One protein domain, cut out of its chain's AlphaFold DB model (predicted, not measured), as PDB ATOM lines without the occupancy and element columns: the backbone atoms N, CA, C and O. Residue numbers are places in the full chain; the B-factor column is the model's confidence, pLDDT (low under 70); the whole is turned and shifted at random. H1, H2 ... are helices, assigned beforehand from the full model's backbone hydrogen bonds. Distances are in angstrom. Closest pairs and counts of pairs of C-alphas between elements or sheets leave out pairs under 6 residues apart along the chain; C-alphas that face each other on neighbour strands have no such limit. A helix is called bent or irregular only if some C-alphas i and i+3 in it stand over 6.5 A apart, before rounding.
ATOM      1  N   THR A 303     -15.163  39.033  10.761       78.31
ATOM      2  CA  THR A 303     -13.760  38.871  11.178       78.31
ATOM      3  C   THR A 303     -12.785  38.886   9.997       78.31
ATOM      4  O   THR A 303     -11.674  39.382  10.145       78.31
ATOM      5  N   GLN A 304     -13.174  38.353   8.834       77.88
ATOM      6  CA  GLN A 304     -12.314  38.361   7.644       77.88
ATOM      7  C   GLN A 304     -12.216  39.768   7.056       77.88
ATOM      8  O   GLN A 304     -11.119  40.211   6.734       77.88
ATOM      9  N   VAL A 305     -13.337  40.492   7.013       80.75
ATOM     10  CA  VAL A 305     -13.379  41.892   6.565       80.75
ATOM     11  C   VAL A 305     -12.493  42.773   7.450       80.75
ATOM     12  O   VAL A 305     -11.611  43.459   6.944       80.75
ATOM     13  N   ILE A 306     -12.629  42.675   8.778       81.94
ATOM     14  CA  ILE A 306     -11.801  43.444   9.727       81.94
ATOM     15  C   ILE A 306     -10.307  43.132   9.550       81.94
ATOM     16  O   ILE A 306      -9.466  44.029   9.605       81.94
ATOM     17  N   ARG A 307      -9.953  41.863   9.318       78.50
ATOM     18  CA  ARG A 307      -8.561  41.467   9.059       78.50
ATOM     19  C   ARG A 307      -8.034  42.034   7.754       78.50
ATOM     20  O   ARG A 307      -6.899  42.497   7.720       78.50
ATOM     21  N   GLN A 308      -8.833  41.982   6.695       82.50
ATOM     22  CA  GLN A 308      -8.458  42.539   5.405       82.50
ATOM     23  C   GLN A 308      -8.206  44.046   5.517       82.50
ATOM     24  O   GLN A 308      -7.180  44.528   5.036       82.50
ATOM     25  N   ASP A 309      -9.079  44.767   6.218       82.81
ATOM     26  CA  ASP A 309      -8.915  46.199   6.464       82.81
ATOM     27  C   ASP A 309      -7.656  46.483   7.295       82.81
ATOM     28  O   ASP A 309      -6.862  47.353   6.939       82.81
ATOM     29  N   SER A 310      -7.401  45.700   8.349       83.06
ATOM     30  CA  SER A 310      -6.198  45.853   9.177       83.06
ATOM     31  C   SER A 310      -4.904  45.552   8.415       83.06
ATOM     32  O   SER A 310      -3.909  46.249   8.618       83.06
ATOM     33  N   LEU A 311      -4.893  44.533   7.550       81.25
ATOM     34  CA  LEU A 311      -3.744  44.217   6.695       81.25
ATOM     35  C   LEU A 311      -3.501  45.326   5.675       81.25
ATOM     36  O   LEU A 311      -2.356  45.708   5.447       81.25
ATOM     37  N   THR A 312      -4.573  45.868   5.100       84.38
ATOM     38  CA  THR A 312      -4.499  46.985   4.154       84.38
ATOM     39  C   THR A 312      -3.944  48.234   4.835       84.38
ATOM     40  O   THR A 312      -3.049  48.875   4.289       84.38
ATOM     41  N   ALA A 313      -4.405  48.548   6.050       82.81
ATOM     42  CA  ALA A 313      -3.883  49.657   6.843       82.81
ATOM     43  C   ALA A 313      -2.384  49.490   7.137       82.81
ATOM     44  O   ALA A 313      -1.597  50.362   6.780       82.81
ATOM     45  N   ARG A 314      -1.962  48.331   7.666       83.44
ATOM     46  CA  ARG A 314      -0.538  48.073   7.938       83.44
ATOM     47  C   ARG A 314       0.329  48.088   6.687       83.44
ATOM     48  O   ARG A 314       1.466  48.536   6.747       83.44
ATOM     49  N   PHE A 315      -0.179  47.593   5.561       83.88
ATOM     50  CA  PHE A 315       0.541  47.667   4.294       83.88
ATOM     51  C   PHE A 315       0.734  49.117   3.846       83.88
ATOM     52  O   PHE A 315       1.822  49.477   3.403       83.88
ATOM     53  N   ASN A 316      -0.296  49.955   3.986       86.94
ATOM     54  CA  ASN A 316      -0.191  51.376   3.673       86.94
ATOM     55  C   ASN A 316       0.839  52.072   4.573       86.94
ATOM     56  O   ASN A 316       1.653  52.838   4.057       86.94
ATOM     57  N   ASP A 317       0.864  51.761   5.871       86.44
ATOM     58  CA  ASP A 317       1.866  52.284   6.809       86.44
ATOM     59  C   ASP A 317       3.285  51.847   6.407       86.44
ATOM     60  O   ASP A 317       4.175  52.687   6.253       86.44
ATOM     61  N   LEU A 318       3.476  50.556   6.107       83.62
ATOM     62  CA  LEU A 318       4.746  50.003   5.622       83.62
ATOM     63  C   LEU A 318       5.216  50.677   4.329       83.62
ATOM     64  O   LEU A 318       6.396  50.978   4.167       83.62
ATOM     65  N   TYR A 319       4.298  50.909   3.392       83.94
ATOM     66  CA  TYR A 319       4.613  51.475   2.084       83.94
ATOM     67  C   TYR A 319       4.926  52.976   2.142       83.94
ATOM     68  O   TYR A 319       5.707  53.464   1.320       83.94
ATOM     69  N   THR A 320       4.315  53.706   3.079       85.00
ATOM     70  CA  THR A 320       4.412  55.170   3.157       85.00
ATOM     71  C   THR A 320       5.394  55.655   4.216       85.00
ATOM     72  O   THR A 320       6.216  56.512   3.906       85.00
ATOM     73  N   ILE A 321       5.344  55.119   5.435       88.12
ATOM     74  CA  ILE A 321       6.125  55.600   6.580       88.12
ATOM     75  C   ILE A 321       7.386  54.752   6.740       88.12
ATOM     76  O   ILE A 321       8.500  55.266   6.613       88.12
ATOM     77  N   ASP A 322       7.228  53.443   6.947       88.44
ATOM     78  CA  ASP A 322       8.360  52.579   7.308       88.44
ATOM     79  C   ASP A 322       9.347  52.433   6.150       88.44
ATOM     80  O   ASP A 322      10.561  52.461   6.348       88.44
ATOM     81  N   ARG A 323       8.844  52.357   4.911       91.25
ATOM     82  CA  ARG A 323       9.682  52.336   3.708       91.25
ATOM     83  C   ARG A 323      10.563  53.576   3.605       91.25
ATOM     84  O   ARG A 323      11.729  53.436   3.247       91.25
ATOM     85  N   LEU A 324      10.021  54.771   3.852       90.94
ATOM     86  CA  LEU A 324      10.807  56.006   3.766       90.94
ATOM     87  C   LEU A 324      11.877  56.036   4.857       90.94
ATOM     88  O   LEU A 324      13.040  56.276   4.551       90.94
ATOM     89  N   SER A 325      11.518  55.665   6.089       93.25
ATOM     90  CA  SER A 325      12.479  55.546   7.193       93.25
ATOM     91  C   SER A 325      13.603  54.540   6.894       93.25
ATOM     92  O   SER A 325      14.782  54.807   7.146       93.25
ATOM     93  N   ALA A 326      13.266  53.398   6.293       92.12
ATOM     94  CA  ALA A 326      14.241  52.386   5.910       92.12
ATOM     95  C   ALA A 326      15.118  52.837   4.725       92.12
ATOM     96  O   ALA A 326      16.320  52.576   4.723       92.12
ATOM     97  N   MET A 327      14.554  53.565   3.752       93.06
ATOM     98  CA  MET A 327      15.319  54.205   2.673       93.06
ATOM     99  C   MET A 327      16.314  55.232   3.220       93.06
ATOM    100  O   MET A 327      17.466  55.228   2.796       93.06
ATOM    101  N   ASP A 328      15.897  56.076   4.167       94.12
ATOM    102  CA  ASP A 328      16.769  57.070   4.805       94.12
ATOM    103  C   ASP A 328      17.911  56.394   5.571       94.12
ATOM    104  O   ASP A 328      19.057  56.837   5.504       94.12
ATOM    105  N   THR A 329      17.623  55.266   6.225       94.69
ATOM    106  CA  THR A 329      18.637  54.450   6.903       94.69
ATOM    107  C   THR A 329      19.631  53.858   5.905       94.69
ATOM    108  O   THR A 329      20.838  54.012   6.080       94.69
ATOM    109  N   LEU A 330      19.161  53.225   4.824       94.88
ATOM    110  CA  LEU A 330      20.033  52.641   3.795       94.88
ATOM    111  C   LEU A 330      20.894  53.693   3.091       94.88
ATOM    112  O   LEU A 330      22.046  53.419   2.756       94.88
ATOM    113  N   ARG A 331      20.374  54.916   2.943       95.69
ATOM    114  CA  ARG A 331      21.106  56.038   2.353       95.69
ATOM    115  C   ARG A 331      22.366  56.412   3.130       95.69
ATOM    116  O   ARG A 331      23.313  56.908   2.538       95.69
ATOM    117  N   THR A 332      22.416  56.133   4.435       95.31
ATOM    118  CA  THR A 332      23.636  56.348   5.232       95.31
ATOM    119  C   THR A 332      24.777  55.392   4.865       95.31
ATOM    120  O   THR A 332      25.933  55.692   5.150       95.31
ATOM    121  N   PHE A 333      24.467  54.267   4.210       92.88
ATOM    122  CA  PHE A 333      25.431  53.236   3.814       92.88
ATOM    123  C   PHE A 333      25.670  53.179   2.297       92.88
ATOM    124  O   PHE A 333      26.736  52.740   1.868       92.88
ATOM    125  N   SER A 334      24.698  53.593   1.478       91.56
ATOM    126  CA  SER A 334      24.804  53.615   0.015       91.56
ATOM    127  C   SER A 334      23.947  54.727  -0.595       91.56
ATOM    128  O   SER A 334      22.747  54.795  -0.336       91.56
ATOM    129  N   ASP A 335      24.534  55.552  -1.465       92.31
ATOM    130  CA  ASP A 335      23.821  56.607  -2.204       92.31
ATOM    131  C   ASP A 335      23.044  56.086  -3.430       92.31
ATOM    132  O   ASP A 335      22.309  56.844  -4.072       92.31
ATOM    133  N   ASP A 336      23.170  54.796  -3.762       94.44
ATOM    134  CA  ASP A 336      22.445  54.185  -4.875       94.44
ATOM    135  C   ASP A 336      20.977  53.940  -4.498       94.44
ATOM    136  O   ASP A 336      20.596  52.942  -3.877       94.44
ATOM    137  N   TYR A 337      20.135  54.883  -4.910       91.69
ATOM    138  CA  TYR A 337      18.696  54.844  -4.690       91.69
ATOM    139  C   TYR A 337      18.030  53.598  -5.290       91.69
ATOM    140  O   TYR A 337      17.130  53.032  -4.667       91.69
ATOM    141  N   GLU A 338      18.449  53.158  -6.480       92.69
ATOM    142  CA  GLU A 338      17.823  52.022  -7.160       92.69
ATOM    143  C   GLU A 338      18.175  50.710  -6.451       92.69
ATOM    144  O   GLU A 338      17.303  49.867  -6.224       92.69
ATOM    145  N   ASN A 339      19.428  50.562  -6.019       92.69
ATOM    146  CA  ASN A 339      19.851  49.415  -5.225       92.69
ATOM    147  C   ASN A 339      19.145  49.363  -3.860       92.69
ATOM    148  O   ASN A 339      18.619  48.316  -3.477       92.69
ATOM    149  N   ASN A 340      19.034  50.496  -3.162       93.31
ATOM    150  CA  ASN A 340      18.327  50.571  -1.879       93.31
ATOM    151  C   ASN A 340      16.842  50.196  -2.016       93.31
ATOM    152  O   ASN A 340      16.302  49.463  -1.185       93.31
ATOM    153  N   GLN A 341      16.188  50.618  -3.105       91.94
ATOM    154  CA  GLN A 341      14.821  50.190  -3.404       91.94
ATOM    155  C   GLN A 341      14.714  48.681  -3.654       91.94
ATOM    156  O   GLN A 341      13.771  48.057  -3.161       91.94
ATOM    157  N   ARG A 342      15.662  48.086  -4.392       92.62
ATOM    158  CA  ARG A 342      15.691  46.634  -4.639       92.62
ATOM    159  C   ARG A 342      15.865  45.846  -3.343       92.62
ATOM    160  O   ARG A 342      15.154  44.864  -3.148       92.62
ATOM    161  N   ILE A 343      16.746  46.299  -2.450       90.56
ATOM    162  CA  ILE A 343      16.970  45.677  -1.137       90.56
ATOM    163  C   ILE A 343      15.682  45.689  -0.308       90.56
ATOM    164  O   ILE A 343      15.271  44.644   0.193       90.56
ATOM    165  N   LEU A 344      15.004  46.838  -0.201       89.69
ATOM    166  CA  LEU A 344      13.754  46.929   0.560       89.69
ATOM    167  C   LEU A 344      12.643  46.077  -0.039       89.69
ATOM    168  O   LEU A 344      11.935  45.390   0.693       89.69
ATOM    169  N   PHE A 345      12.490  46.103  -1.362       88.62
ATOM    170  CA  PHE A 345      11.484  45.289  -2.028       88.62
ATOM    171  C   PHE A 345      11.731  43.794  -1.792       88.62
ATOM    172  O   PHE A 345      10.799  43.079  -1.428       88.62
ATOM    173  N   ALA A 346      12.984  43.342  -1.916       87.69
ATOM    174  CA  ALA A 346      13.365  41.961  -1.641       87.69
ATOM    175  C   ALA A 346      13.098  41.573  -0.178       87.69
ATOM    176  O   ALA A 346      12.512  40.524   0.074       87.69
ATOM    177  N   ALA A 347      13.449  42.435   0.781       87.25
ATOM    178  CA  ALA A 347      13.210  42.188   2.203       87.25
ATOM    179  C   ALA A 347      11.713  42.061   2.531       87.25
ATOM    180  O   ALA A 347      11.302  41.135   3.231       87.25
ATOM    181  N   VAL A 348      10.880  42.958   1.991       85.56
ATOM    182  CA  VAL A 348       9.423  42.911   2.177       85.56
ATOM    183  C   VAL A 348       8.839  41.655   1.528       85.56
ATOM    184  O   VAL A 348       8.059  40.940   2.159       85.56
ATOM    185  N   GLN A 349       9.231  41.348   0.290       86.19
ATOM    186  CA  GLN A 349       8.765  40.158  -0.420       86.19
ATOM    187  C   GLN A 349       9.134  38.864   0.321       86.19
ATOM    188  O   GLN A 349       8.298  37.960   0.427       86.19
ATOM    189  N   GLU A 350      10.348  38.784   0.865       85.94
ATOM    190  CA  GLU A 350      10.804  37.634   1.644       85.94
ATOM    191  C   GLU A 350      10.017  37.504   2.952       85.94
ATOM    192  O   GLU A 350       9.501  36.427   3.254       85.94
ATOM    193  N   ALA A 351       9.802  38.606   3.676       80.88
ATOM    194  CA  ALA A 351       9.006  38.606   4.903       80.88
ATOM    195  C   ALA A 351       7.575  38.084   4.671       80.88
ATOM    196  O   ALA A 351       7.090  37.231   5.421       80.88
ATOM    197  N   PHE A 352       6.909  38.528   3.597       81.25
ATOM    198  CA  PHE A 352       5.582  38.019   3.227       81.25
ATOM    199  C   PHE A 352       5.609  36.541   2.824       81.25
ATOM    200  O   PHE A 352       4.692  35.791   3.168       81.25
ATOM    201  N   SER A 353       6.653  36.106   2.119       83.31
ATOM    202  CA  SER A 353       6.812  34.710   1.695       83.31
ATOM    203  C   SER A 353       6.993  33.780   2.898       83.31
ATOM    204  O   SER A 353       6.303  32.760   3.001       83.31
ATOM    205  N   VAL A 354       7.837  34.172   3.856       85.38
ATOM    206  CA  VAL A 354       8.044  33.458   5.122       85.38
ATOM    207  C   VAL A 354       6.755  33.420   5.943       85.38
ATOM    208  O   VAL A 354       6.336  32.341   6.364       85.38
ATOM    209  N   ALA A 355       6.072  34.556   6.113       80.31
ATOM    210  CA  ALA A 355       4.810  34.620   6.850       80.31
ATOM    211  C   ALA A 355       3.735  33.707   6.235       80.31
ATOM    212  O   ALA A 355       3.065  32.959   6.950       80.31
ATOM    213  N   LYS A 356       3.608  33.704   4.902       84.38
ATOM    214  CA  LYS A 356       2.661  32.845   4.179       84.38
ATOM    215  C   LYS A 356       2.958  31.358   4.387       84.38
ATOM    216  O   LYS A 356       2.031  30.584   4.631       84.38
ATOM    217  N   ARG A 357       4.232  30.957   4.306       83.75
ATOM    218  CA  ARG A 357       4.657  29.567   4.536       83.75
ATOM    219  C   ARG A 357       4.368  29.130   5.971       83.75
ATOM    220  O   ARG A 357       3.735  28.098   6.178       83.75
ATOM    221  N   LEU A 358       4.763  29.937   6.952       82.19
ATOM    222  CA  LEU A 358       4.573  29.613   8.365       82.19
ATOM    223  C   LEU A 358       3.097  29.552   8.757       82.19
ATOM    224  O   LEU A 358       2.704  28.666   9.515       82.19
ATOM    225  N   PHE A 359       2.263  30.435   8.206       83.75
ATOM    226  CA  PHE A 359       0.817  30.363   8.396       83.75
ATOM    227  C   PHE A 359       0.230  29.065   7.827       83.75
ATOM    228  O   PHE A 359      -0.609  28.439   8.473       83.75
ATOM    229  N   ALA A 360       0.676  28.629   6.644       85.50
ATOM    230  CA  ALA A 360       0.228  27.368   6.058       85.50
ATOM    231  C   ALA A 360       0.622  26.164   6.932       85.50
ATOM    232  O   ALA A 360      -0.223  25.319   7.232       85.50
ATOM    233  N   GLU A 361       1.871  26.118   7.404       84.75
ATOM    234  CA  GLU A 361       2.352  25.078   8.321       84.75
ATOM    235  C   GLU A 361       1.562  25.065   9.637       84.75
ATOM    236  O   GLU A 361       1.154  24.008  10.124       84.75
ATOM    237  N   TRP A 362       1.304  26.240  10.213       84.06
ATOM    238  CA  TRP A 362       0.490  26.368  11.415       84.06
ATOM    239  C   TRP A 362      -0.948  25.908  11.191       84.06
ATOM    240  O   TRP A 362      -1.458  25.119  11.985       84.06
ATOM    241  N   LYS A 363      -1.586  26.327  10.094       88.00
ATOM    242  CA  LYS A 363      -2.948  25.909   9.747       88.00
ATOM    243  C   LYS A 363      -3.054  24.387   9.637       88.00
ATOM    244  O   LYS A 363      -4.035  23.819  10.112       88.00
ATOM    245  N   ILE A 364      -2.041  23.716   9.080       85.69
ATOM    246  CA  ILE A 364      -1.973  22.246   9.041       85.69
ATOM    247  C   ILE A 364      -1.928  21.668  10.463       85.69
ATOM    248  O   ILE A 364      -2.724  20.786  10.779       85.69
ATOM    249  N   ARG A 365      -1.067  22.190  11.351       86.94
ATOM    250  CA  ARG A 365      -0.987  21.732  12.756       86.94
ATOM    251  C   ARG A 365      -2.299  21.937  13.514       86.94
ATOM    252  O   ARG A 365      -2.744  21.042  14.235       86.94
ATOM    253  N   VAL A 366      -2.936  23.093  13.333       86.75
ATOM    254  CA  VAL A 366      -4.257  23.389  13.904       86.75
ATOM    255  C   VAL A 366      -5.280  22.395  13.384       86.75
ATOM    256  O   VAL A 366      -6.011  21.817  14.179       86.75
ATOM    257  N   ARG A 367      -5.304  22.133  12.075       91.69
ATOM    258  CA  ARG A 367      -6.207  21.147  11.479       91.69
ATOM    259  C   ARG A 367      -6.028  19.760  12.087       91.69
ATOM    260  O   ARG A 367      -7.028  19.153  12.453       91.69
ATOM    261  N   SER A 368      -4.794  19.286  12.249       87.44
ATOM    262  CA  SER A 368      -4.517  18.007  12.917       87.44
ATOM    263  C   SER A 368      -5.003  17.990  14.366       87.44
ATOM    264  O   SER A 368      -5.574  16.999  14.800       87.44
ATOM    265  N   THR A 369      -4.822  19.091  15.098       86.81
ATOM    266  CA  THR A 369      -5.227  19.199  16.509       86.81
ATOM    267  C   THR A 369      -6.747  19.244  16.657       86.81
ATOM    268  O   THR A 369      -7.321  18.483  17.429       86.81
ATOM    269  N   VAL A 370      -7.415  20.092  15.871       88.06
ATOM    270  CA  VAL A 370      -8.873  20.253  15.881       88.06
ATOM    271  C   VAL A 370      -9.559  18.975  15.408       88.06
ATOM    272  O   VAL A 370     -10.578  18.604  15.978       88.06
ATOM    273  N   ALA A 371      -8.990  18.252  14.436       89.31
ATOM    274  CA  ALA A 371      -9.538  16.980  13.963       89.31
ATOM    275  C   ALA A 371      -9.672  15.923  15.072       89.31
ATOM    276  O   ALA A 371     -10.586  15.106  15.007       89.31
ATOM    277  N   LEU A 372      -8.810  15.954  16.098       87.44
ATOM    278  CA  LEU A 372      -8.875  15.027  17.236       87.44
ATOM    279  C   LEU A 372     -10.043  15.325  18.185       87.44
ATOM    280  O   LEU A 372     -10.534  14.422  18.856       87.44
ATOM    281  N   THR A 373     -10.477  16.583  18.258       84.38
ATOM    282  CA  THR A 373     -11.511  17.052  19.195       84.38
ATOM    283  C   THR A 373     -12.820  17.432  18.507       84.38
ATOM    284  O   THR A 373     -13.776  17.824  19.173       84.38
ATOM    285  N   HIS A 374     -12.867  17.370  17.176       85.81
ATOM    286  CA  HIS A 374     -14.000  17.840  16.393       85.81
ATOM    287  C   HIS A 374     -15.194  16.887  16.513       85.81
ATOM    288  O   HIS A 374     -15.226  15.815  15.909       85.81
ATOM    289  N   LEU A 375     -16.203  17.320  17.266       75.56
ATOM    290  CA  LEU A 375     -17.498  16.667  17.408       75.56
ATOM    291  C   LEU A 375     -18.570  17.747  17.235       75.56
ATOM    292  O   LEU A 375     -18.874  18.483  18.171       75.56
ATOM    293  N   GLY A 376     -19.107  17.895  16.027       80.06
ATOM    294  CA  GLY A 376     -20.066  18.956  15.735       80.06
ATOM    295  C   GLY A 376     -20.709  18.838  14.353       80.06
ATOM    296  O   GLY A 376     -20.240  18.056  13.526       80.06
ATOM    297  N   PRO A 377     -21.801  19.589  14.112       83.38
ATOM    298  CA  PRO A 377     -22.480  19.646  12.816       83.38
ATOM    299  C   PRO A 377     -21.749  20.525  11.785       83.38
ATOM    300  O   PRO A 377     -22.088  20.485  10.605       83.38
ATOM    301  N   GLU A 378     -20.783  21.332  12.228       84.94
ATOM    302  CA  GLU A 378     -19.921  22.160  11.381       84.94
ATOM    303  C   GLU A 378     -18.884  21.313  10.637       84.94
ATOM    304  O   GLU A 378     -18.537  20.203  11.045       84.94
ATOM    305  N   THR A 379     -18.394  21.811   9.505       89.88
ATOM    306  CA  THR A 379     -17.315  21.115   8.798       89.88
ATOM    307  C   THR A 379     -15.996  21.282   9.556       89.88
ATOM    308  O   THR A 379     -15.747  22.312  10.180       89.88
ATOM    309  N   LEU A 380     -15.090  20.302   9.444       87.19
ATOM    310  CA  LEU A 380     -13.757  20.399  10.055       87.19
ATOM    311  C   LEU A 380     -13.025  21.688   9.641       87.19
ATOM    312  O   LEU A 380     -12.311  22.280  10.443       87.19
ATOM    313  N   GLU A 381     -13.205  22.138   8.398       89.44
ATOM    314  CA  GLU A 381     -12.574  23.362   7.897       89.44
ATOM    315  C   GLU A 381     -13.165  24.626   8.545       89.44
ATOM    316  O   GLU A 381     -12.426  25.558   8.857       89.44
ATOM    317  N   GLU A 382     -14.469  24.643   8.828       89.19
ATOM    318  CA  GLU A 382     -15.117  25.725   9.578       89.19
ATOM    319  C   GLU A 382     -14.680  25.744  11.041       89.19
ATOM    320  O   GLU A 382     -14.373  26.814  11.569       89.19
ATOM    321  N   ALA A 383     -14.571  24.579  11.683       87.44
ATOM    322  CA  ALA A 383     -14.060  24.464  13.045       87.44
ATOM    323  C   ALA A 383     -12.600  24.932  13.151       87.44
ATOM    324  O   ALA A 383     -12.240  25.674  14.068       87.44
ATOM    325  N   VAL A 384     -11.763  24.565  12.176       87.38
ATOM    326  CA  VAL A 384     -10.378  25.046  12.064       87.38
ATOM    327  C   VAL A 384     -10.343  26.556  11.874       87.38
ATOM    328  O   VAL A 384      -9.603  27.242  12.577       87.38
ATOM    329  N   GLN A 385     -11.165  27.104  10.978       87.12
ATOM    330  CA  GLN A 385     -11.210  28.546  10.755       87.12
ATOM    331  C   GLN A 385     -11.713  29.304  11.994       87.12
ATOM    332  O   GLN A 385     -11.165  30.352  12.330       87.12
ATOM    333  N   ASN A 386     -12.690  28.759  12.720       85.69
ATOM    334  CA  ASN A 386     -13.167  29.298  13.994       85.69
ATOM    335  C   ASN A 386     -12.086  29.263  15.077       85.69
ATOM    336  O   ASN A 386     -11.907  30.245  15.798       85.69
ATOM    337  N   TYR A 387     -11.334  28.165  15.171       85.44
ATOM    338  CA  TYR A 387     -10.200  28.051  16.082       85.44
ATOM    339  C   TYR A 387      -9.138  29.114  15.776       85.44
ATOM    340  O   TYR A 387      -8.696  29.821  16.680       85.44
ATOM    341  N   ILE A 388      -8.789  29.281  14.498       85.00
ATOM    342  CA  ILE A 388      -7.858  30.311  14.015       85.00
ATOM    343  C   ILE A 388      -8.373  31.718  14.342       85.00
ATOM    344  O   ILE A 388      -7.595  32.592  14.700       85.00
ATOM    345  N   ASN A 389      -9.680  31.958  14.223       83.12
ATOM    346  CA  ASN A 389     -10.293  33.257  14.509       83.12
ATOM    347  C   ASN A 389     -10.318  33.602  16.005       83.12
ATOM    348  O   ASN A 389     -10.300  34.781  16.340       83.12
ATOM    349  N   ARG A 390     -10.349  32.604  16.894       80.94
ATOM    350  CA  ARG A 390     -10.388  32.802  18.353       80.94
ATOM    351  C   ARG A 390      -9.008  32.853  19.009       80.94
ATOM    352  O   ARG A 390      -8.887  33.422  20.081       80.94
ATOM    353  N   ASN A 391      -7.990  32.262  18.382       75.06
ATOM    354  CA  ASN A 391      -6.649  32.091  18.960       75.06
ATOM    355  C   ASN A 391      -5.577  32.909  18.217       75.06
ATOM    356  O   ASN A 391      -4.451  32.452  18.043       75.06
ATOM    357  N   ILE A 392      -5.942  34.102  17.741       66.06
ATOM    358  CA  ILE A 392      -5.059  34.978  16.949       66.06
ATOM    359  C   ILE A 392      -3.922  35.539  17.812       66.06
ATOM    360  O   ILE A 392      -2.800  35.666  17.334       66.06
TER     361      ILE A 392
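What this domain is: This is residues 303 to 392 of the 402 residues of the protein "Hypothetical protein" of Brachionus calyciflorus (UniProt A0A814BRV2). A long helix, H2, runs almost the whole length of an open rod, and a shorter helix folds back at each of its ends: the bent helix H1, whose arm H1b packs on the beginning of H2, and H3, which packs on its last turns. The other arm of H1, H1a, begins near H3, at Thr 303, and leads from there to H1b over a gap that keeps it off H2. The printed part has 90 residues with three named helices, H1, H2 and H3 along the chain, and no named strand; the class is all helix. It is extended, with a radius of gyration of the C-alphas of 19.0 A and spans of 61 by 23 by 15 A.

Where its parts are: H1, residues 303 to 331, was assigned as one helix by its hydrogen bonds but is bent: C-alphas 319 and 322 are 6.5 A apart. Arm H1a, residues 303 to 319, begins at C-alpha 303 (-13.760, 38.871, 11.178) and is 24.1 A long; arm H1b covers residues 322 to 331. H2, residues 337 to 373, is 54.0 A long, from C-alpha 337 (18.696, 54.844, -4.690). H3, residues 380 to 390, ends at C-alpha 390 (-10.388, 32.802, 18.353).

How they stand to each other: H1a and H1b stand at a shallow tilt of 26 degrees. H1b and H2 form a helical hairpin and touch, H2 with residues 337 to 344 alone; their closest C-alphas, of Leu 330 and Asn 340, are 6.3 A apart. H1a and H2 are apart. H2 touches H3 with residues 363 to 371 alone, at a steep tilt of 60 degrees, opposite ways; the closest C-alphas, of Arg 367 and Val 384, are 5.7 A apart. H1a and H3 are close but not clearly touching, with the C-alphas of Thr 303 and Asn 389 closest at 7.4 A. Each O i to N i+4 pair is within hydrogen-bond range in H1a, H1b and H3, and 31 of 33 are in H2.

The domain as a whole: The C-alphas farthest apart, of Asp 335 and Pro 377, are 61.1 A apart. Residues 305 to 313 of H1 and 349 to 361 of H2 stand free. The printed part has no cut; the link from H1 to H2 is tight and that from H2 to H3 short. Mean pLDDT of the printed part is 86.4, and residue 392 is under 70.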